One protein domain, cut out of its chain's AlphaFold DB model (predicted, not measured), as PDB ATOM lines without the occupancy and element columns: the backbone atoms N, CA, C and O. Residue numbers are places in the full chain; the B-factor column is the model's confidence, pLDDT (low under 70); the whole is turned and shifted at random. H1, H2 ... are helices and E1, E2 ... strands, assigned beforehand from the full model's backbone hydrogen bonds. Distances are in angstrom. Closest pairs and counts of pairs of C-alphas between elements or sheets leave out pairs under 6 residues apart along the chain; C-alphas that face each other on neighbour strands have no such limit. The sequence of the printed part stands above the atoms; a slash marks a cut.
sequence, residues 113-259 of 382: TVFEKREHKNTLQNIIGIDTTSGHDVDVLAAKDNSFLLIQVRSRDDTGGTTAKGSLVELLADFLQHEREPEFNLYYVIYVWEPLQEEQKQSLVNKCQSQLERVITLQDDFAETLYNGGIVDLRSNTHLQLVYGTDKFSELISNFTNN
ATOM      1  N   THR A 113     196.882 144.585 200.250       97.06
ATOM      2  CA  THR A 113     195.462 144.797 199.965       97.06
ATOM      3  C   THR A 113     194.649 144.245 201.126       97.06
ATOM      4  O   THR A 113     194.667 143.043 201.369       97.06
ATOM      5  N   VAL A 114     193.929 145.101 201.850       96.44
ATOM      6  CA  VAL A 114     193.115 144.701 203.009       96.44
ATOM      7  C   VAL A 114     191.636 144.751 202.644       96.44
ATOM      8  O   VAL A 114     191.150 145.791 202.202       96.44
ATOM      9  N   PHE A 115     190.926 143.644 202.856       94.00
ATOM     10  CA  PHE A 115     189.516 143.493 202.493       94.00
ATOM     11  C   PHE A 115     188.591 143.946 203.623       94.00
ATOM     12  O   PHE A 115     188.811 143.627 204.802       94.00
ATOM     13  N   GLU A 116     187.515 144.650 203.279       90.81
ATOM     14  CA  GLU A 116     186.525 145.111 204.255       90.81
ATOM     15  C   GLU A 116     185.731 143.927 204.833       90.81
ATOM     16  O   GLU A 116     185.501 142.927 204.156       90.81
ATOM     17  N   LYS A 117     185.267 144.017 206.089       86.50
ATOM     18  CA  LYS A 117     184.615 142.881 206.791       86.50
ATOM     19  C   LYS A 117     183.404 142.312 206.030       86.50
ATOM     20  O   LYS A 117     183.156 141.112 206.037       86.50
ATOM     21  N   ARG A 118     182.679 143.168 205.296       86.25
ATOM     22  CA  ARG A 118     181.547 142.783 204.426       86.25
ATOM     23  C   ARG A 118     181.953 141.966 203.189       86.25
ATOM     24  O   ARG A 118     181.114 141.276 202.620       86.25
ATOM     25  N   GLU A 119     183.208 142.069 202.761       88.12
ATOM     26  CA  GLU A 119     183.761 141.392 201.581       88.12
ATOM     27  C   GLU A 119     184.385 140.041 201.938       88.12
ATOM     28  O   GLU A 119     184.528 139.200 201.055       88.12
ATOM     29  N   HIS A 120     184.693 139.794 203.218       89.38
ATOM     30  CA  HIS A 120     185.388 138.585 203.683       89.38
ATOM     31  C   HIS A 120     184.757 137.299 203.166       89.38
ATOM     32  O   HIS A 120     185.459 136.473 202.598       89.38
ATOM     33  N   LYS A 121     183.432 137.149 203.283       85.88
ATOM     34  CA  LYS A 121     182.728 135.956 202.789       85.88
ATOM     35  C   LYS A 121     182.946 135.746 201.288       85.88
ATOM     36  O   LYS A 121     183.250 134.640 200.861       85.88
ATOM     37  N   ASN A 122     182.803 136.810 200.501       86.88
ATOM     38  CA  ASN A 122     182.980 136.750 199.053       86.88
ATOM     39  C   ASN A 122     184.434 136.432 198.682       86.88
ATOM     40  O   ASN A 122     184.665 135.614 197.801       86.88
ATOM     41  N   THR A 123     185.407 137.039 199.364       87.25
ATOM     42  CA  THR A 123     186.831 136.760 199.144       87.25
ATOM     43  C   THR A 123     187.175 135.317 199.512       87.25
ATOM     44  O   THR A 123     187.794 134.622 198.714       87.25
ATOM     45  N   LEU A 124     186.727 134.832 200.673       87.12
ATOM     46  CA  LEU A 124     186.961 133.453 201.106       87.12
ATOM     47  C   LEU A 124     186.381 132.453 200.101       87.12
ATOM     48  O   LEU A 124     187.104 131.574 199.651       87.12
ATOM     49  N   GLN A 125     185.133 132.637 199.669       85.94
ATOM     50  CA  GLN A 125     184.468 131.702 198.756       85.94
ATOM     51  C   GLN A 125     184.988 131.793 197.317       85.94
ATOM     52  O   GLN A 125     185.356 130.784 196.724       85.94
ATOM     53  N   ASN A 126     185.031 132.997 196.744       82.19
ATOM     54  CA  ASN A 126     185.223 133.167 195.302       82.19
ATOM     55  C   ASN A 126     186.678 133.405 194.893       82.19
ATOM     56  O   ASN A 126     187.014 133.180 193.734       82.19
ATOM     57  N   ILE A 127     187.528 133.881 195.808       80.75
ATOM     58  CA  ILE A 127     188.944 134.151 195.519       80.75
ATOM     59  C   ILE A 127     189.812 133.037 196.100       80.75
ATOM     60  O   ILE A 127     190.654 132.488 195.398       80.75
ATOM     61  N   ILE A 128     189.584 132.683 197.365       82.00
ATOM     62  CA  ILE A 128     190.399 131.689 198.074       82.00
ATOM     63  C   ILE A 128     189.835 130.268 197.869       82.00
ATOM     64  O   ILE A 128     190.579 129.294 197.892       82.00
ATOM     65  N   GLY A 129     188.534 130.123 197.593       79.56
ATOM     66  CA  GLY A 129     187.903 128.817 197.374       79.56
ATOM     67  C   GLY A 129     187.544 128.067 198.660       79.56
ATOM     68  O   GLY A 129     187.473 126.840 198.632       79.56
ATOM     69  N   ILE A 130     187.347 128.786 199.769       79.44
ATOM     70  CA  ILE A 130     186.945 128.261 201.079       79.44
ATOM     71  C   ILE A 130     185.431 128.407 201.244       79.44
ATOM     72  O   ILE A 130     184.910 129.520 201.378       79.44
ATOM     73  N   ASP A 131     184.728 127.277 201.301       72.06
ATOM     74  CA  ASP A 131     183.304 127.252 201.617       72.06
ATOM     75  C   ASP A 131     183.078 127.464 203.117       72.06
ATOM     76  O   ASP A 131     183.300 126.591 203.949       72.06
ATOM     77  N   THR A 132     182.615 128.659 203.479       65.31
ATOM     78  CA  THR A 132     182.275 128.989 204.867       65.31
ATOM     79  C   THR A 132     180.850 128.532 205.188       65.31
ATOM     80  O   THR A 132     179.898 129.062 204.600       65.31
ATOM     81  N   THR A 133     180.674 127.606 206.134       55.78
ATOM     82  CA  THR A 133     179.342 127.104 206.527       55.78
ATOM     83  C   THR A 133     178.664 127.979 207.587       55.78
ATOM     84  O   THR A 133     177.441 128.122 207.553       55.78
ATOM     85  N   SER A 134     179.409 128.660 208.472       50.41
ATOM     86  CA  SER A 134     178.853 129.707 209.349       50.41
ATOM     87  C   SER A 134     179.923 130.556 210.052       50.41
ATOM     88  O   SER A 134     180.911 130.032 210.536       50.41
ATOM     89  N   GLY A 135     179.696 131.874 210.144       56.19
ATOM     90  CA  GLY A 135     180.171 132.761 211.225       56.19
ATOM     91  C   GLY A 135     181.621 132.662 211.728       56.19
ATOM     92  O   GLY A 135     181.829 132.902 212.917       56.19
ATOM     93  N   HIS A 136     182.595 132.306 210.888       64.06
ATOM     94  CA  HIS A 136     183.991 132.187 211.312       64.06
ATOM     95  C   HIS A 136     184.602 133.553 211.656       64.06
ATOM     96  O   HIS A 136     184.367 134.552 210.973       64.06
ATOM     97  N   ASP A 137     185.386 133.580 212.729       72.44
ATOM     98  CA  ASP A 137     185.937 134.783 213.358       72.44
ATOM     99  C   ASP A 137     187.234 135.228 212.656       72.44
ATOM    100  O   ASP A 137     188.329 135.164 213.212       72.44
ATOM    101  N   VAL A 138     187.108 135.622 211.385       88.25
ATOM    102  CA  VAL A 138     188.166 136.339 210.661       88.25
ATOM    103  C   VAL A 138     187.961 137.830 210.899       88.25
ATOM    104  O   VAL A 138     186.991 138.428 210.427       88.25
ATOM    105  N   ASP A 139     188.881 138.438 211.634       90.50
ATOM    106  CA  ASP A 139     188.818 139.855 211.972       90.50
ATOM    107  C   ASP A 139     189.496 140.711 210.903       90.50
ATOM    108  O   ASP A 139     188.966 141.747 210.485       90.50
ATOM    109  N   VAL A 140     190.630 140.240 210.380       94.25
ATOM    110  CA  VAL A 140     191.360 140.894 209.290       94.25
ATOM    111  C   VAL A 140     191.675 139.886 208.192       94.25
ATOM    112  O   VAL A 140     192.139 138.782 208.458       94.25
ATOM    113  N   LEU A 141     191.430 140.299 206.950       95.19
ATOM    114  CA  LEU A 141     191.777 139.557 205.746       95.19
ATOM    115  C   LEU A 141     192.606 140.467 204.848       95.19
ATOM    116  O   LEU A 141     192.160 141.569 204.508       95.19
ATOM    117  N   ALA A 142     193.793 140.012 204.469       97.25
ATOM    118  CA  ALA A 142     194.698 140.752 203.605       97.25
ATOM    119  C   ALA A 142     195.329 139.854 202.538       97.25
ATOM    120  O   ALA A 142     195.442 138.644 202.716       97.25
ATOM    121  N   ALA A 143     195.747 140.462 201.433       96.81
ATOM    122  CA  ALA A 143     196.490 139.818 200.363       96.81
ATOM    123  C   ALA A 143     197.741 140.626 200.016       96.81
ATOM    124  O   ALA A 143     197.717 141.862 199.978       96.81
ATOM    125  N   LYS A 144     198.822 139.909 199.728       96.31
ATOM    126  CA  LYS A 144     200.063 140.461 199.197       96.31
ATOM    127  C   LYS A 144     200.681 139.446 198.247       96.31
ATOM    128  O   LYS A 144     200.896 138.298 198.626       96.31
ATOM    129  N   ASP A 145     200.971 139.883 197.027       92.44
ATOM    130  CA  ASP A 145     201.534 139.038 195.973       92.44
ATOM    131  C   ASP A 145     200.712 137.739 195.817       92.44
ATOM    132  O   ASP A 145     199.497 137.819 195.644       92.44
ATOM    133  N   ASN A 146     201.334 136.559 195.915       92.12
ATOM    134  CA  ASN A 146     200.644 135.260 195.876       92.12
ATOM    135  C   ASN A 146     200.359 134.690 197.284       92.12
ATOM    136  O   ASN A 146     200.511 133.489 197.514       92.12
ATOM    137  N   SER A 147     200.036 135.556 198.250       95.75
ATOM    138  CA  SER A 147     199.795 135.174 199.647       95.75
ATOM    139  C   SER A 147     198.556 135.851 200.240       95.75
ATOM    140  O   SER A 147     198.320 137.043 200.031       95.75
ATOM    141  N   PHE A 148     197.808 135.106 201.052       96.12
ATOM    142  CA  PHE A 148     196.666 135.576 201.835       96.12
ATOM    143  C   PHE A 148     196.940 135.432 203.330       96.12
ATOM    144  O   PHE A 148     197.526 134.447 203.772       96.12
ATOM    145  N   LEU A 149     196.485 136.411 204.107       96.94
ATOM    146  CA  LEU A 149     196.633 136.474 205.557       96.94
ATOM    147  C   LEU A 149     195.260 136.636 206.210       96.94
ATOM    148  O   LEU A 149     194.567 137.628 205.972       96.94
ATOM    149  N   LEU A 150     194.884 135.657 207.029       95.25
ATOM    150  CA  LEU A 150     193.660 135.625 207.822       95.25
ATOM    151  C   LEU A 150     194.053 135.769 209.290       95.25
ATOM    152  O   LEU A 150     194.768 134.922 209.820       95.25
ATOM    153  N   ILE A 151     193.578 136.823 209.948       94.62
ATOM    154  CA  ILE A 151     193.914 137.114 211.343       94.62
ATOM    155  C   ILE A 151     192.654 137.049 212.196       94.62
ATOM    156  O   ILE A 151     191.656 137.704 211.881       94.62
ATOM    157  N   GLN A 152     192.735 136.316 213.301       91.94
ATOM    158  CA  GLN A 152     191.820 136.438 214.432       91.94
ATOM    159  C   GLN A 152     192.534 137.190 215.549       91.94
ATOM    160  O   GLN A 152     193.633 136.801 215.956       91.94
ATOM    161  N   VAL A 153     191.915 138.257 216.048       89.00
ATOM    162  CA  VAL A 153     192.496 139.113 217.080       89.00
ATOM    163  C   VAL A 153     191.909 138.745 218.433       89.00
ATOM    164  O   VAL A 153     190.698 138.741 218.645       89.00
ATOM    165  N   ARG A 154     192.786 138.488 219.396       84.69
ATOM    166  CA  ARG A 154     192.437 138.304 220.800       84.69
ATOM    167  C   ARG A 154     193.121 139.381 221.615       84.69
ATOM    168  O   ARG A 154     194.339 139.510 221.581       84.69
ATOM    169  N   SER A 155     192.346 140.155 222.371       73.69
ATOM    170  CA  SER A 155     192.933 141.127 223.298       73.69
ATOM    171  C   SER A 155     193.695 140.421 224.421       73.69
ATOM    172  O   SER A 155     194.782 140.862 224.784       73.69
ATOM    173  N   ARG A 156     193.140 139.313 224.937       66.25
ATOM    174  CA  ARG A 156     193.712 138.466 225.994       66.25
ATOM    175  C   ARG A 156     193.288 137.012 225.836       66.25
ATOM    176  O   ARG A 156     192.189 136.739 225.343       66.25
ATOM    177  N   ASP A 157     194.093 136.097 226.360       60.25
ATOM    178  CA  ASP A 157     193.785 134.664 226.307       60.25
ATOM    179  C   ASP A 157     192.697 134.201 227.283       60.25
ATOM    180  O   ASP A 157     192.035 133.198 227.026       60.25
ATOM    181  N   ASP A 158     192.461 134.937 228.372       53.19
ATOM    182  CA  ASP A 158     191.421 134.631 229.366       53.19
ATOM    183  C   ASP A 158     190.009 135.034 228.897       53.19
ATOM    184  O   ASP A 158     188.995 134.576 229.430       53.19
ATOM    185  N   THR A 159     189.914 135.854 227.847       51.22
ATOM    186  CA  THR A 159     188.642 136.297 227.265       51.22
ATOM    187  C   THR A 159     188.058 135.277 226.276       51.22
ATOM    188  O   THR A 159     187.668 135.610 225.165       51.22
ATOM    189  N   GLY A 160     187.944 134.015 226.700       45.19
ATOM    190  CA  GLY A 160     187.360 132.895 225.942       45.19
ATOM    191  C   GLY A 160     185.913 132.539 226.319       45.19
ATOM    192  O   GLY A 160     185.517 131.378 226.232       45.19
ATOM    193  N   GLY A 161     185.123 133.507 226.792       38.00
ATOM    194  CA  GLY A 161     183.759 133.280 227.281       38.00
ATOM    195  C   GLY A 161     182.723 133.025 226.178       38.00
ATOM    196  O   GLY A 161     182.198 133.968 225.589       38.00
ATOM    197  N   THR A 162     182.404 131.746 225.954       35.28
ATOM    198  CA  THR A 162     181.069 131.200 225.612       35.28
ATOM    199  C   THR A 162     180.147 132.076 224.753       35.28
ATOM    200  O   THR A 162     179.033 132.408 225.158       35.28
ATOM    201  N   THR A 163     180.554 132.421 223.538       35.16
ATOM    202  CA  THR A 163     179.603 132.825 222.495       35.16
ATOM    203  C   THR A 163     179.943 132.090 221.205       35.16
ATOM    204  O   THR A 163     181.110 131.940 220.864       35.16
ATOM    205  N   ALA A 164     178.911 131.551 220.551       35.25
ATOM    206  CA  ALA A 164     178.943 130.594 219.442       35.25
ATOM    207  C   ALA A 164     179.484 131.174 218.116       35.25
ATOM    208  O   ALA A 164     178.825 131.095 217.082       35.25
ATOM    209  N   LYS A 165     180.658 131.808 218.147       49.38
ATOM    210  CA  LYS A 165     181.415 132.188 216.954       49.38
ATOM    211  C   LYS A 165     182.438 131.103 216.647       49.38
ATOM    212  O   LYS A 165     183.160 130.677 217.550       49.38
ATOM    213  N   GLY A 166     182.487 130.676 215.387       57.09
ATOM    214  CA  GLY A 166     183.436 129.661 214.947       57.09
ATOM    215  C   GLY A 166     184.859 130.205 215.011       57.09
ATOM    216  O   GLY A 166     185.118 131.304 214.518       57.09
ATOM    217  N   SER A 167     185.779 129.481 215.643       76.62
ATOM    218  CA  SER A 167     187.171 129.938 215.754       76.62
ATOM    219  C   SER A 167     187.893 129.914 214.399       76.62
ATOM    220  O   SER A 167     187.501 129.182 213.489       76.62
ATOM    221  N   LEU A 168     188.977 130.685 214.255       87.31
ATOM    222  CA  LEU A 168     189.804 130.646 213.042       87.31
ATOM    223  C   LEU A 168     190.362 129.239 212.761       87.31
ATOM    224  O   LEU A 168     190.508 128.844 211.610       87.31
ATOM    225  N   VAL A 169     190.617 128.462 213.817       88.12
ATOM    226  CA  VAL A 169     191.052 127.063 213.705       88.12
ATOM    227  C   VAL A 169     189.944 126.171 213.155       88.12
ATOM    228  O   VAL A 169     190.230 125.268 212.383       88.12
ATOM    229  N   GLU A 170     188.685 126.409 213.524       87.06
ATOM    230  CA  GLU A 170     187.558 125.648 212.967       87.06
ATOM    231  C   GLU A 170     187.405 125.926 211.469       87.06
ATOM    232  O   GLU A 170     187.259 124.986 210.698       87.06
ATOM    233  N   LEU A 171     187.562 127.186 211.038       86.88
ATOM    234  CA  LEU A 171     187.612 127.527 209.608       86.88
ATOM    235  C   LEU A 171     188.744 126.790 208.880       86.88
ATOM    236  O   LEU A 171     188.568 126.314 207.761       86.88
ATOM    237  N   LEU A 172     189.920 126.725 209.505       89.44
ATOM    238  CA  LEU A 172     191.071 126.014 208.959       89.44
ATOM    239  C   LEU A 172     190.821 124.503 208.882       89.44
ATOM    240  O   LEU A 172     191.133 123.885 207.868       89.44
ATOM    241  N   ALA A 173     190.223 123.911 209.915       88.50
ATOM    242  CA  ALA A 173     189.863 122.499 209.921       88.50
ATOM    243  C   ALA A 173     188.855 122.177 208.805       88.50
ATOM    244  O   ALA A 173     189.060 121.216 208.065       88.50
ATOM    245  N   ASP A 174     187.825 123.012 208.636       84.75
ATOM    246  CA  ASP A 174     186.832 122.877 207.566       84.75
ATOM    247  C   ASP A 174     187.487 122.970 206.181       84.75
ATOM    248  O   ASP A 174     187.208 122.151 205.304       84.75
ATOM    249  N   PHE A 175     188.414 123.911 205.978       86.31
ATOM    250  CA  PHE A 175     189.170 124.017 204.728       86.31
ATOM    251  C   PHE A 175     189.991 122.749 204.438       86.31
ATOM    252  O   PHE A 175     189.923 122.197 203.338       86.31
ATOM    253  N   LEU A 176     190.716 122.239 205.436       88.06
ATOM    254  CA  LEU A 176     191.582 121.066 205.285       88.06
ATOM    255  C   LEU A 176     190.807 119.769 204.999       88.06
ATOM    256  O   LEU A 176     191.364 118.862 204.372       88.06
ATOM    257  N   GLN A 177     189.531 119.673 205.385       85.44
ATOM    258  CA  GLN A 177     188.688 118.516 205.046       85.44
ATOM    259  C   GLN A 177     188.473 118.347 203.537       85.44
ATOM    260  O   GLN A 177     188.256 117.229 203.081       85.44
ATOM    261  N   HIS A 178     188.549 119.423 202.751       77.75
ATOM    262  CA  HIS A 178     188.138 119.409 201.344       77.75
ATOM    263  C   HIS A 178     189.250 118.995 200.352       77.75
ATOM    264  O   HIS A 178     189.070 119.173 199.153       77.75
ATOM    265  N   GLU A 179     190.387 118.454 200.827       66.12
ATOM    266  CA  GLU A 179     191.558 117.970 200.042       66.12
ATOM    267  C   GLU A 179     192.056 118.894 198.908       66.12
ATOM    268  O   GLU A 179     192.810 118.485 198.027       66.12
ATOM    269  N   ARG A 180     191.678 120.174 198.934       73.31
ATOM    270  CA  ARG A 180     192.045 121.151 197.916       73.31
ATOM    271  C   ARG A 180     193.317 121.871 198.335       73.31
ATOM    272  O   ARG A 180     193.329 122.568 199.346       73.31
ATOM    273  N   GLU A 181     194.375 121.722 197.550       79.44
ATOM    274  CA  GLU A 181     195.617 122.459 197.776       79.44
ATOM    275  C   GLU A 181     195.543 123.849 197.124       79.44
ATOM    276  O   GLU A 181     195.186 123.954 195.945       79.44
ATOM    277  N   PRO A 182     195.847 124.930 197.864       85.06
ATOM    278  CA  PRO A 182     195.880 126.264 197.291       85.06
ATOM    279  C   PRO A 182     197.152 126.485 196.452       85.06
ATOM    280  O   PRO A 182     198.264 126.132 196.848       85.06
ATOM    281  N   GLU A 183     197.001 127.158 195.308       87.62
ATOM    282  CA  GLU A 183     198.121 127.613 194.455       87.62
ATOM    283  C   GLU A 183     198.862 128.840 195.035       87.62
ATOM    284  O   GLU A 183     199.808 129.359 194.442       87.62
ATOM    285  N   PHE A 184     198.422 129.324 196.196       90.62
ATOM    286  CA  PHE A 184     198.918 130.499 196.906       90.62
ATOM    287  C   PHE A 184     199.234 130.146 198.357       90.62
ATOM    288  O   PHE A 184     198.690 129.185 198.899       90.62
ATOM    289  N   ASN A 185     200.066 130.959 199.011       94.38
ATOM    290  CA  ASN A 185     200.333 130.794 200.440       94.38
ATOM    291  C   ASN A 185     199.165 131.328 201.263       94.38
ATOM    292  O   ASN A 185     198.726 132.463 201.072       94.38
ATOM    293  N   LEU A 186     198.680 130.531 202.203       94.12
ATOM    294  CA  LEU A 186     197.556 130.868 203.055       94.12
ATOM    295  C   LEU A 186     197.995 130.830 204.518       94.12
ATOM    296  O   LEU A 186     198.263 129.766 205.070       94.12
ATOM    297  N   TYR A 187     198.060 132.004 205.140       95.81
ATOM    298  CA  TYR A 187     198.486 132.178 206.524       95.81
ATOM    299  C   TYR A 187     197.276 132.390 207.431       95.81
ATOM    300  O   TYR A 187     196.589 133.408 207.338       95.81
ATOM    301  N   TYR A 188     197.049 131.448 208.340       94.88
ATOM    302  CA  TYR A 188     196.108 131.576 209.446       94.88
ATOM    303  C   TYR A 188     196.869 132.034 210.685       94.88
ATOM    304  O   TYR A 188     197.746 131.332 211.184       94.88
ATOM    305  N   VAL A 189     196.537 133.218 211.187       95.62
ATOM    306  CA  VAL A 189     197.227 133.839 212.316       95.62
ATOM    307  C   VAL A 189     196.246 134.100 213.441       95.62
ATOM    308  O   VAL A 189     195.299 134.874 213.304       95.62
ATOM    309  N   ILE A 190     196.506 133.495 214.592       92.88
ATOM    310  CA  ILE A 190     195.843 133.883 215.834       92.88
ATOM    311  C   ILE A 190     196.775 134.864 216.531       92.88
ATOM    312  O   ILE A 190     197.861 134.491 216.973       92.88
ATOM    313  N   TYR A 191     196.366 136.127 216.594       92.19
ATOM    314  CA  TYR A 191     197.140 137.179 217.234       92.19
ATOM    315  C   TYR A 191     196.583 137.481 218.624       92.19
ATOM    316  O   TYR A 191     195.415 137.838 218.770       92.19
ATOM    317  N   VAL A 192     197.436 137.361 219.636       88.88
ATOM    318  CA  VAL A 192     197.155 137.685 221.034       88.88
ATOM    319  C   VAL A 192     197.900 138.965 221.398       88.88
ATOM    320  O   VAL A 192     199.132 138.993 221.419       88.88
ATOM    321  N   TRP A 193     197.147 140.027 221.686       85.62
ATOM    322  CA  TRP A 193     197.693 141.358 221.945       85.62
ATOM    323  C   TRP A 193     198.477 141.426 223.262       85.62
ATOM    324  O   TRP A 193     199.640 141.824 223.261       85.62
ATOM    325  N   GLU A 194     197.860 141.034 224.385       81.88
ATOM    326  CA  GLU A 194     198.491 141.047 225.712       81.88
ATOM    327  C   GLU A 194     198.859 139.622 226.171       81.88
ATOM    328  O   GLU A 194     197.968 138.851 226.548       81.88
ATOM    329  N   PRO A 195     200.155 139.257 226.200       76.06
ATOM    330  CA  PRO A 195     200.601 137.989 226.767       76.06
ATOM    331  C   PRO A 195     200.571 138.074 228.302       76.06
ATOM    332  O   PRO A 195     201.438 138.700 228.905       76.06
ATOM    333  N   LEU A 196     199.563 137.483 228.954       64.25
ATOM    334  CA  LEU A 196     199.402 137.591 230.415       64.25
ATOM    335  C   LEU A 196     199.786 136.319 231.184       64.25
ATOM    336  O   LEU A 196     200.347 136.431 232.272       64.25
ATOM    337  N   GLN A 197     199.475 135.123 230.667       68.94
ATOM    338  CA  GLN A 197     199.700 133.855 231.380       68.94
ATOM    339  C   GLN A 197     200.051 132.701 230.430       68.94
ATOM    340  O   GLN A 197     199.294 132.391 229.510       68.94
ATOM    341  N   GLU A 198     201.164 132.012 230.697       68.56
ATOM    342  CA  GLU A 198     201.644 130.868 229.901       68.56
ATOM    343  C   GLU A 198     200.666 129.679 229.889       68.56
ATOM    344  O   GLU A 198     200.554 128.978 228.883       68.56
ATOM    345  N   GLU A 199     199.899 129.472 230.966       71.06
ATOM    346  CA  GLU A 199     198.909 128.385 231.063       71.06
ATOM    347  C   GLU A 199     197.781 128.526 230.026       71.06
ATOM    348  O   GLU A 199     197.322 127.541 229.441       71.06
ATOM    349  N   GLN A 200     197.354 129.760 229.747       75.25
ATOM    350  CA  GLN A 200     196.300 130.026 228.766       75.25
ATOM    351  C   GLN A 200     196.793 129.818 227.330       75.25
ATOM    352  O   GLN A 200     196.057 129.306 226.482       75.25
ATOM    353  N   LYS A 201     198.068 130.120 227.081       85.25
ATOM    354  CA  LYS A 201     198.731 129.828 225.811       85.25
ATOM    355  C   LYS A 201     198.753 128.330 225.522       85.25
ATOM    356  O   LYS A 201     198.365 127.920 224.429       85.25
ATOM    357  N   GLN A 202     199.104 127.503 226.510       85.88
ATOM    358  CA  GLN A 202     199.059 126.046 226.346       85.88
ATOM    359  C   GLN A 202     197.632 125.543 226.080       85.88
ATOM    360  O   GLN A 202     197.428 124.690 225.217       85.88
ATOM    361  N   SER A 203     196.631 126.093 226.773       85.12
ATOM    362  CA  SER A 203     195.219 125.766 226.532       85.12
ATOM    363  C   SER A 203     194.796 126.055 225.084       85.12
ATOM    364  O   SER A 203     194.145 125.227 224.440       85.12
ATOM    365  N   LEU A 204     195.221 127.195 224.529       86.94
ATOM    366  CA  LEU A 204     194.957 127.555 223.138       86.94
ATOM    367  C   LEU A 204     195.676 126.628 222.148       86.94
ATOM    368  O   LEU A 204     195.045 126.185 221.189       86.94
ATOM    369  N   VAL A 205     196.943 126.283 222.393       90.25
ATOM    370  CA  VAL A 205     197.695 125.313 221.573       90.25
ATOM    371  C   VAL A 205     196.988 123.954 221.558       90.25
ATOM    372  O   VAL A 205     196.697 123.432 220.483       90.25
ATOM    373  N   ASN A 206     196.601 123.435 222.728       89.38
ATOM    374  CA  ASN A 206     195.868 122.170 222.852       89.38
ATOM    375  C   ASN A 206     194.518 122.219 222.114       89.38
ATOM    376  O   ASN A 206     194.110 121.253 221.463       89.38
ATOM    377  N   LYS A 207     193.814 123.358 222.178       88.69
ATOM    378  CA  LYS A 207     192.589 123.567 221.398       88.69
ATOM    379  C   LYS A 207     192.876 123.536 219.895       88.69
ATOM    380  O   LYS A 207     192.118 122.895 219.176       88.69
ATOM    381  N   CYS A 208     193.943 124.184 219.427       90.75
ATOM    382  CA  CYS A 208     194.322 124.158 218.013       90.75
ATOM    383  C   CYS A 208     194.592 122.724 217.542       90.75
ATOM    384  O   CYS A 208     193.976 122.261 216.585       90.75
ATOM    385  N   GLN A 209     195.445 122.014 218.281       92.06
ATOM    386  CA  GLN A 209     195.809 120.625 218.023       92.06
ATOM    387  C   GLN A 209     194.568 119.726 217.941       92.06
ATOM    388  O   GLN A 209     194.305 119.126 216.904       92.06
ATOM    389  N   SER A 210     193.734 119.724 218.984       90.31
ATOM    390  CA  SER A 210     192.544 118.859 219.059       90.31
ATOM    391  C   SER A 210     191.484 119.111 217.978       90.31
ATOM    392  O   SER A 210     190.661 118.231 217.721       90.31
ATOM    393  N   GLN A 211     191.449 120.302 217.368       89.94
ATOM    394  CA  GLN A 211     190.562 120.579 216.234       89.94
ATOM    395  C   GLN A 211     191.161 120.080 214.918       89.94
ATOM    396  O   GLN A 211     190.436 119.511 214.106       89.94
ATOM    397  N   LEU A 212     192.470 120.249 214.720       91.62
ATOM    398  CA  LEU A 212     193.152 119.881 213.476       91.62
ATOM    399  C   LEU A 212     193.451 118.378 213.371       91.62
ATOM    400  O   LEU A 212     193.331 117.820 212.283       91.62
ATOM    401  N   GLU A 213     193.720 117.689 214.484       93.00
ATOM    402  CA  GLU A 213     193.888 116.221 214.522       93.00
ATOM    403  C   GLU A 213     192.641 115.458 214.051       93.00
ATOM    404  O   GLU A 213     192.709 114.283 213.699       93.00
ATOM    405  N   ARG A 214     191.479 116.121 214.021       90.38
ATOM    406  CA  ARG A 214     190.235 115.540 213.499       90.38
ATOM    407  C   ARG A 214     190.247 115.389 211.981       90.38
ATOM    408  O   ARG A 214     189.408 114.663 211.454       90.38
ATOM    409  N   VAL A 215     191.122 116.119 211.289       91.31
ATOM    410  CA  VAL A 215     191.083 116.274 209.827       91.31
ATOM    411  C   VAL A 215     192.415 115.954 209.152       91.31
ATOM    412  O   VAL A 215     192.416 115.570 207.985       91.31
ATOM    413  N   ILE A 216     193.542 116.076 209.862       91.19
ATOM    414  CA  ILE A 216     194.883 115.768 209.352       91.19
ATOM    415  C   ILE A 216     195.769 115.132 210.429       91.19
ATOM    416  O   ILE A 216     195.563 115.340 211.622       91.19
ATOM    417  N   THR A 217     196.800 114.404 209.997       91.88
ATOM    418  CA  THR A 217     197.906 113.991 210.872       91.88
ATOM    419  C   THR A 217     198.863 115.165 211.055       91.88
ATOM    420  O   THR A 217     199.353 115.713 210.070       91.88
ATOM    421  N   LEU A 218     199.124 115.548 212.304       92.56
ATOM    422  CA  LEU A 218     200.046 116.632 212.646       92.56
ATOM    423  C   LEU A 218     201.477 116.110 212.832       92.56
ATOM    424  O   LEU A 218     201.682 114.929 213.101       92.56
ATOM    425  N   GLN A 219     202.458 117.001 212.677       91.56
ATOM    426  CA  GLN A 219     203.866 116.713 212.967       91.56
ATOM    427  C   GLN A 219     204.091 116.596 214.483       91.56
ATOM    428  O   GLN A 219     203.387 117.242 215.263       91.56
ATOM    429  N   ASP A 220     205.080 115.800 214.900       91.38
ATOM    430  CA  ASP A 220     205.366 115.543 216.322       91.38
ATOM    431  C   ASP A 220     205.713 116.826 217.101       91.38
ATOM    432  O   ASP A 220     205.408 116.943 218.287       91.38
ATOM    433  N   ASP A 221     206.308 117.812 216.427       94.00
ATOM    434  CA  ASP A 221     206.698 119.107 216.983       94.00
ATOM    435  C   ASP A 221     205.608 120.188 216.846       94.00
ATOM    436  O   ASP A 221     205.834 121.327 217.254       94.00
ATOM    437  N   PHE A 222     204.409 119.863 216.334       94.81
ATOM    438  CA  PHE A 222     203.314 120.820 216.096       94.81
ATOM    439  C   PHE A 222     203.072 121.745 217.295       94.81
ATOM    440  O   PHE A 222     203.036 122.972 217.161       94.81
ATOM    441  N   ALA A 223     202.887 121.148 218.476       92.81
ATOM    442  CA  ALA A 223     202.530 121.883 219.682       92.81
ATOM    443  C   ALA A 223     203.686 122.767 220.161       92.81
ATOM    444  O   ALA A 223     203.452 123.905 220.564       92.81
ATOM    445  N   GLU A 224     204.921 122.267 220.080       95.00
ATOM    446  CA  GLU A 224     206.125 123.005 220.459       95.00
ATOM    447  C   GLU A 224     206.367 124.186 219.512       95.00
ATOM    448  O   GLU A 224     206.548 125.319 219.967       95.00
ATOM    449  N   THR A 225     206.287 123.957 218.201       95.06
ATOM    450  CA  THR A 225     206.457 124.991 217.176       95.06
ATOM    451  C   THR A 225     205.396 126.080 217.321       95.06
ATOM    452  O   THR A 225     205.743 127.264 217.386       95.06
ATOM    453  N   LEU A 226     204.119 125.713 217.475       92.56
ATOM    454  CA  LEU A 226     203.039 126.681 217.669       92.56
ATOM    455  C   LEU A 226     203.178 127.439 218.998       92.56
ATOM    456  O   LEU A 226     202.993 128.658 219.037       92.56
ATOM    457  N   TYR A 227     203.540 126.748 220.084       91.12
ATOM    458  CA  TYR A 227     203.789 127.372 221.382       91.12
ATOM    459  C   TYR A 227     204.941 128.376 221.302       91.12
ATOM    460  O   TYR A 227     204.839 129.478 221.830       91.12
ATOM    461  N   ASN A 228     206.017 128.079 220.584       91.62
ATOM    462  CA  ASN A 228     207.145 129.003 220.436       91.62
ATOM    463  C   ASN A 228     206.863 130.166 219.463       91.62
ATOM    464  O   ASN A 228     207.711 131.041 219.282       91.62
ATOM    465  N   GLY A 229     205.663 130.216 218.874       89.94
ATOM    466  CA  GLY A 229     205.259 131.223 217.893       89.94
ATOM    467  C   GLY A 229     205.858 131.001 216.504       89.94
ATOM    468  O   GLY A 229     205.867 131.920 215.681       89.94
ATOM    469  N   GLY A 230     206.373 129.797 216.250       93.31
ATOM    470  CA  GLY A 230     206.817 129.354 214.936       93.31
ATOM    471  C   GLY A 230     205.647 129.154 213.974       93.31
ATOM    472  O   GLY A 230     204.484 129.066 214.376       93.31
ATOM    473  N   ILE A 231     205.971 129.103 212.684       95.00
ATOM    474  CA  ILE A 231     205.011 128.779 211.629       95.00
ATOM    475  C   ILE A 231     204.898 127.261 211.551       95.00
ATOM    476  O   ILE A 231     205.911 126.574 211.448       95.00
ATOM    477  N   VAL A 232     203.669 126.759 211.591       95.19
ATOM    478  CA  VAL A 232     203.369 125.343 211.408       95.19
ATOM    479  C   VAL A 232     202.790 125.117 210.018       95.19
ATOM    480  O   VAL A 232     201.736 125.662 209.681       95.19
ATOM    481  N   ASP A 233     203.460 124.274 209.237       93.88
ATOM    482  CA  ASP A 233     203.023 123.862 207.905       93.88
ATOM    483  C   ASP A 233     202.071 122.666 208.012       93.88
ATOM    484  O   ASP A 233     202.444 121.599 208.501       93.88
ATOM    485  N   LEU A 234     200.824 122.835 207.565       90.44
ATOM    486  CA  LEU A 234     199.786 121.802 207.700       90.44
ATOM    487  C   LEU A 234     199.636 120.957 206.434       90.44
ATOM    488  O   LEU A 234     199.478 119.739 206.509       90.44
ATOM    489  N   ARG A 235     199.672 121.615 205.272       84.12
ATOM    490  CA  ARG A 235     199.677 121.050 203.911       84.12
ATOM    491  C   ARG A 235     200.354 122.049 202.971       84.12
ATOM    492  O   ARG A 235     200.604 123.183 203.381       84.12
ATOM    493  N   SER A 236     200.619 121.647 201.725       79.31
ATOM    494  CA  SER A 236     201.204 122.495 200.678       79.31
ATOM    495  C   SER A 236     200.600 123.911 200.700       79.31
ATOM    496  O   SER A 236     199.398 124.085 200.502       79.31
ATOM    497  N   ASN A 237     201.438 124.911 200.997       90.06
ATOM    498  CA  ASN A 237     201.114 126.344 201.064       90.06
ATOM    499  C   ASN A 237     200.066 126.775 202.119       90.06
ATOM    500  O   ASN A 237     199.522 127.874 202.021       90.06
ATOM    501  N   THR A 238     199.749 125.950 203.124       93.38
ATOM    502  CA  THR A 238     198.822 126.313 204.215       93.38
ATOM    503  C   THR A 238     199.535 126.321 205.560       93.38
ATOM    504  O   THR A 238     200.039 125.293 206.017       93.38
ATOM    505  N   HIS A 239     199.509 127.478 206.214       95.12
ATOM    506  CA  HIS A 239     200.317 127.783 207.386       95.12
ATOM    507  C   HIS A 239     199.441 128.233 208.557       95.12
ATOM    508  O   HIS A 239     198.514 129.028 208.378       95.12
ATOM    509  N   LEU A 240     199.764 127.777 209.764       95.81
ATOM    510  CA  LEU A 240     199.180 128.262 211.015       95.81
ATOM    511  C   LEU A 240     200.267 128.891 211.883       95.81
ATOM    512  O   LEU A 240     201.333 128.311 212.067       95.81
ATOM    513  N   GLN A 241     199.978 130.051 212.466       95.44
ATOM    514  CA  GLN A 241     200.869 130.692 213.422       95.44
ATOM    515  C   GLN A 241     200.094 131.296 214.590       95.44
ATOM    516  O   GLN A 241     199.017 131.878 214.433       95.44
ATOM    517  N   LEU A 242     200.682 131.180 215.774       92.94
ATOM    518  CA  LEU A 242     200.200 131.804 216.994       92.94
ATOM    519  C   LEU A 242     201.165 132.925 217.386       92.94
ATOM    520  O   LEU A 242     202.338 132.678 217.648       92.94
ATOM    521  N   VAL A 243     200.689 134.167 217.412       92.38
ATOM    522  CA  VAL A 243     201.540 135.349 217.611       92.38
ATOM    523  C   VAL A 243     201.168 136.052 218.902       92.38
ATOM    524  O   VAL A 243     200.019 136.437 219.083       92.38
ATOM    525  N   TYR A 244     202.146 136.227 219.788       89.88
ATOM    526  CA  TYR A 244     201.960 136.835 221.105       89.88
ATOM    527  C   TYR A 244     202.731 138.146 221.195       89.88
ATOM    528  O   TYR A 244     203.957 138.158 221.066       89.88
ATOM    529  N   GLY A 245     202.012 139.231 221.476       89.00
ATOM    530  CA  GLY A 245     202.582 140.559 221.659       89.00
ATOM    531  C   GLY A 245     202.875 141.304 220.356       89.00
ATOM    532  O   GLY A 245     203.020 140.728 219.274       89.00
ATOM    533  N   THR A 246     202.977 142.624 220.484       88.62
ATOM    534  CA  THR A 246     203.122 143.555 219.358       88.62
ATOM    535  C   THR A 246     204.414 143.355 218.577       88.62
ATOM    536  O   THR A 246     204.392 143.457 217.357       88.62
ATOM    537  N   ASP A 247     205.523 143.017 219.241       88.56
ATOM    538  CA  ASP A 247     206.830 142.885 218.580       88.56
ATOM    539  C   ASP A 247     206.841 141.723 217.577       88.56
ATOM    540  O   ASP A 247     207.212 141.893 216.414       88.56
ATOM    541  N   LYS A 248     206.338 140.553 217.991       90.50
ATOM    542  CA  LYS A 248     206.198 139.383 217.110       90.50
ATOM    543  C   LYS A 248     205.181 139.605 216.004       90.50
ATOM    544  O   LYS A 248     205.360 139.118 214.889       90.50
ATOM    545  N   PHE A 249     204.142 140.378 216.282       92.44
ATOM    546  CA  PHE A 249     203.164 140.739 215.270       92.44
ATOM    547  C   PHE A 249     203.722 141.709 214.224       92.44
ATOM    548  O   PHE A 249     203.474 141.538 213.030       92.44
ATOM    549  N   SER A 250     204.545 142.672 214.631       91.50
ATOM    550  CA  SER A 250     205.281 143.534 213.706       91.50
ATOM    551  C   SER A 250     206.236 142.745 212.808       91.50
ATOM    552  O   SER A 250     206.265 142.991 211.601       91.50
ATOM    553  N   GLU A 251     206.970 141.771 213.361       92.38
ATOM    554  CA  GLU A 251     207.814 140.854 212.576       92.38
ATOM    555  C   GLU A 251     206.982 140.098 211.526       92.38
ATOM    556  O   GLU A 251     207.369 140.031 210.357       92.38
ATOM    557  N   LEU A 252     205.803 139.594 211.914       94.50
ATOM    558  CA  LEU A 252     204.879 138.918 211.005       94.50
ATOM    559  C   LEU A 252     204.423 139.827 209.862       94.50
ATOM    560  O   LEU A 252     204.501 139.424 208.701       94.50
ATOM    561  N   ILE A 253     203.978 141.053 210.160       94.56
ATOM    562  CA  ILE A 253     203.555 142.000 209.120       94.56
ATOM    563  C   ILE A 253     204.731 142.326 208.200       94.56
ATOM    564  O   ILE A 253     204.561 142.317 206.980       94.56
ATOM    565  N   SER A 254     205.919 142.583 208.754       93.62
ATOM    566  CA  SER A 254     207.125 142.874 207.972       93.62
ATOM    567  C   SER A 254     207.433 141.750 206.985       93.62
ATOM    568  O   SER A 254     207.660 142.016 205.803       93.62
ATOM    569  N   ASN A 255     207.387 140.499 207.444       93.12
ATOM    570  CA  ASN A 255     207.651 139.329 206.609       93.12
ATOM    571  C   ASN A 255     206.562 139.131 205.550       93.12
ATOM    572  O   ASN A 255     206.880 138.974 204.374       93.12
ATOM    573  N   PHE A 256     205.286 139.211 205.939       95.06
ATOM    574  CA  PHE A 256     204.154 139.048 205.024       95.06
ATOM    575  C   PHE A 256     204.125 140.118 203.923       95.06
ATOM    576  O   PHE A 256     203.793 139.832 202.776       95.06
ATOM    577  N   THR A 257     204.478 141.359 204.261       94.69
ATOM    578  CA  THR A 257     204.435 142.493 203.323       94.69
ATOM    579  C   THR A 257     205.755 142.749 202.596       94.69
ATOM    580  O   THR A 257     205.796 143.601 201.704       94.69
ATOM    581  N   ASN A 258     206.821 142.028 202.960       92.94
ATOM    582  CA  ASN A 258     208.207 142.311 202.578       92.94
ATOM    583  C   ASN A 258     208.593 143.785 202.830       92.94
ATOM    584  O   ASN A 258     209.277 144.426 202.026       92.94
ATOM    585  N   ASN A 259     208.120 144.343 203.948       91.56
ATOM    586  CA  ASN A 259     208.314 145.738 204.319       91.56
ATOM    587  C   ASN A 259     208.969 145.845 205.697       91.56
ATOM    588  O   ASN A 259     208.306 145.785 206.730       91.56
TER     589      ASN A 259
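What this domain is: This is residues 113 to 259 of the 382 residues of an uncharacterized protein of bacterium (UniProt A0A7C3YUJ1). A twisted sheet of six strands is sandwiched between helices, with H5 alone on one face and H1, H2, H3 and H4 on the other, which gives three layers. E3 and E4, the longest strands, run side by side in the sheet's middle. The printed part has 147 residues, with five named helices and six named strands in the order E1 H1 E2 E3 H2 E4 H3 H4 E5 E6 H5. The mixed sheet runs E1, E2, E3, E4, E6, E5, and the class is mixed, helices and strands. It is compact, with a radius of gyration of the C-alphas of 14.4 A and spans of 39 by 35 by 31 A.

How they stand to each other: Start at E1, residues 113 to 115, an edge strand antiparallel to E2, residues 140 to 144; N 113 and O 143 are 2.9 A apart. H1, residues 120 to 128, is on the sheet, and the C-alphas of His 120 and Leu 141 are its closest to E2, 6.8 A apart. E2 forms a hairpin with E3, residues 147 to 156, where N 142 and O 149 are 2.9 A apart. Next come H2, residues 168 to 177, and E4, residues 185 to 194, parallel to E3, with N 150 and O 187 2.8 A apart. E3, H2 and E4 are a strand-helix-strand unit, two parallel neighbour strands with a helix between, and its crossover is right-handed. H3, residues 198 to 212, touches H2 with residues 208 to 212 alone, closest at the C-alphas of Ala 173 and Leu 212, 5.5 A. H3 forms a helical hairpin with H4, residues 222 to 227, at a shallow tilt of 32 degrees, opposite ways. E5, residues 231 to 235, the other edge strand, forms a hairpin with E6, residues 238 to 244; N 232 and O 240 are 2.8 A apart. E6 is parallel to E4, with N 188 and O 239 2.8 A apart. H5, residues 246 to 257, lies along E4 at a height over the sheet of 8.1 A, on the opposite face from H2. H2, H3, H4 and H5 have every O i to N i+4 pair within hydrogen-bond range; H1 has 4 of 5.

Where its parts are: Find C-alpha 113 at (195.462, 144.797, 199.965), where E1 begins. E3 runs 27.2 A from C-alpha 147 at (199.795, 135.174, 199.647), E4 27.3 A, H3 21.5 A and E6 20.1 A. H5 runs 16.1 A and ends at C-alpha 257, (204.435, 142.493, 203.323).

The domain as a whole: The farthest C-alphas, those of Asn 126 and Gln 197, are 38.9 A apart. The printed part has no cut; look for long links from H1 to E2 and from E3 to H2. Its mean pLDDT is 84.6, under 70 at residues 132 to 136, 156 to 166, 179 and 196 to 198.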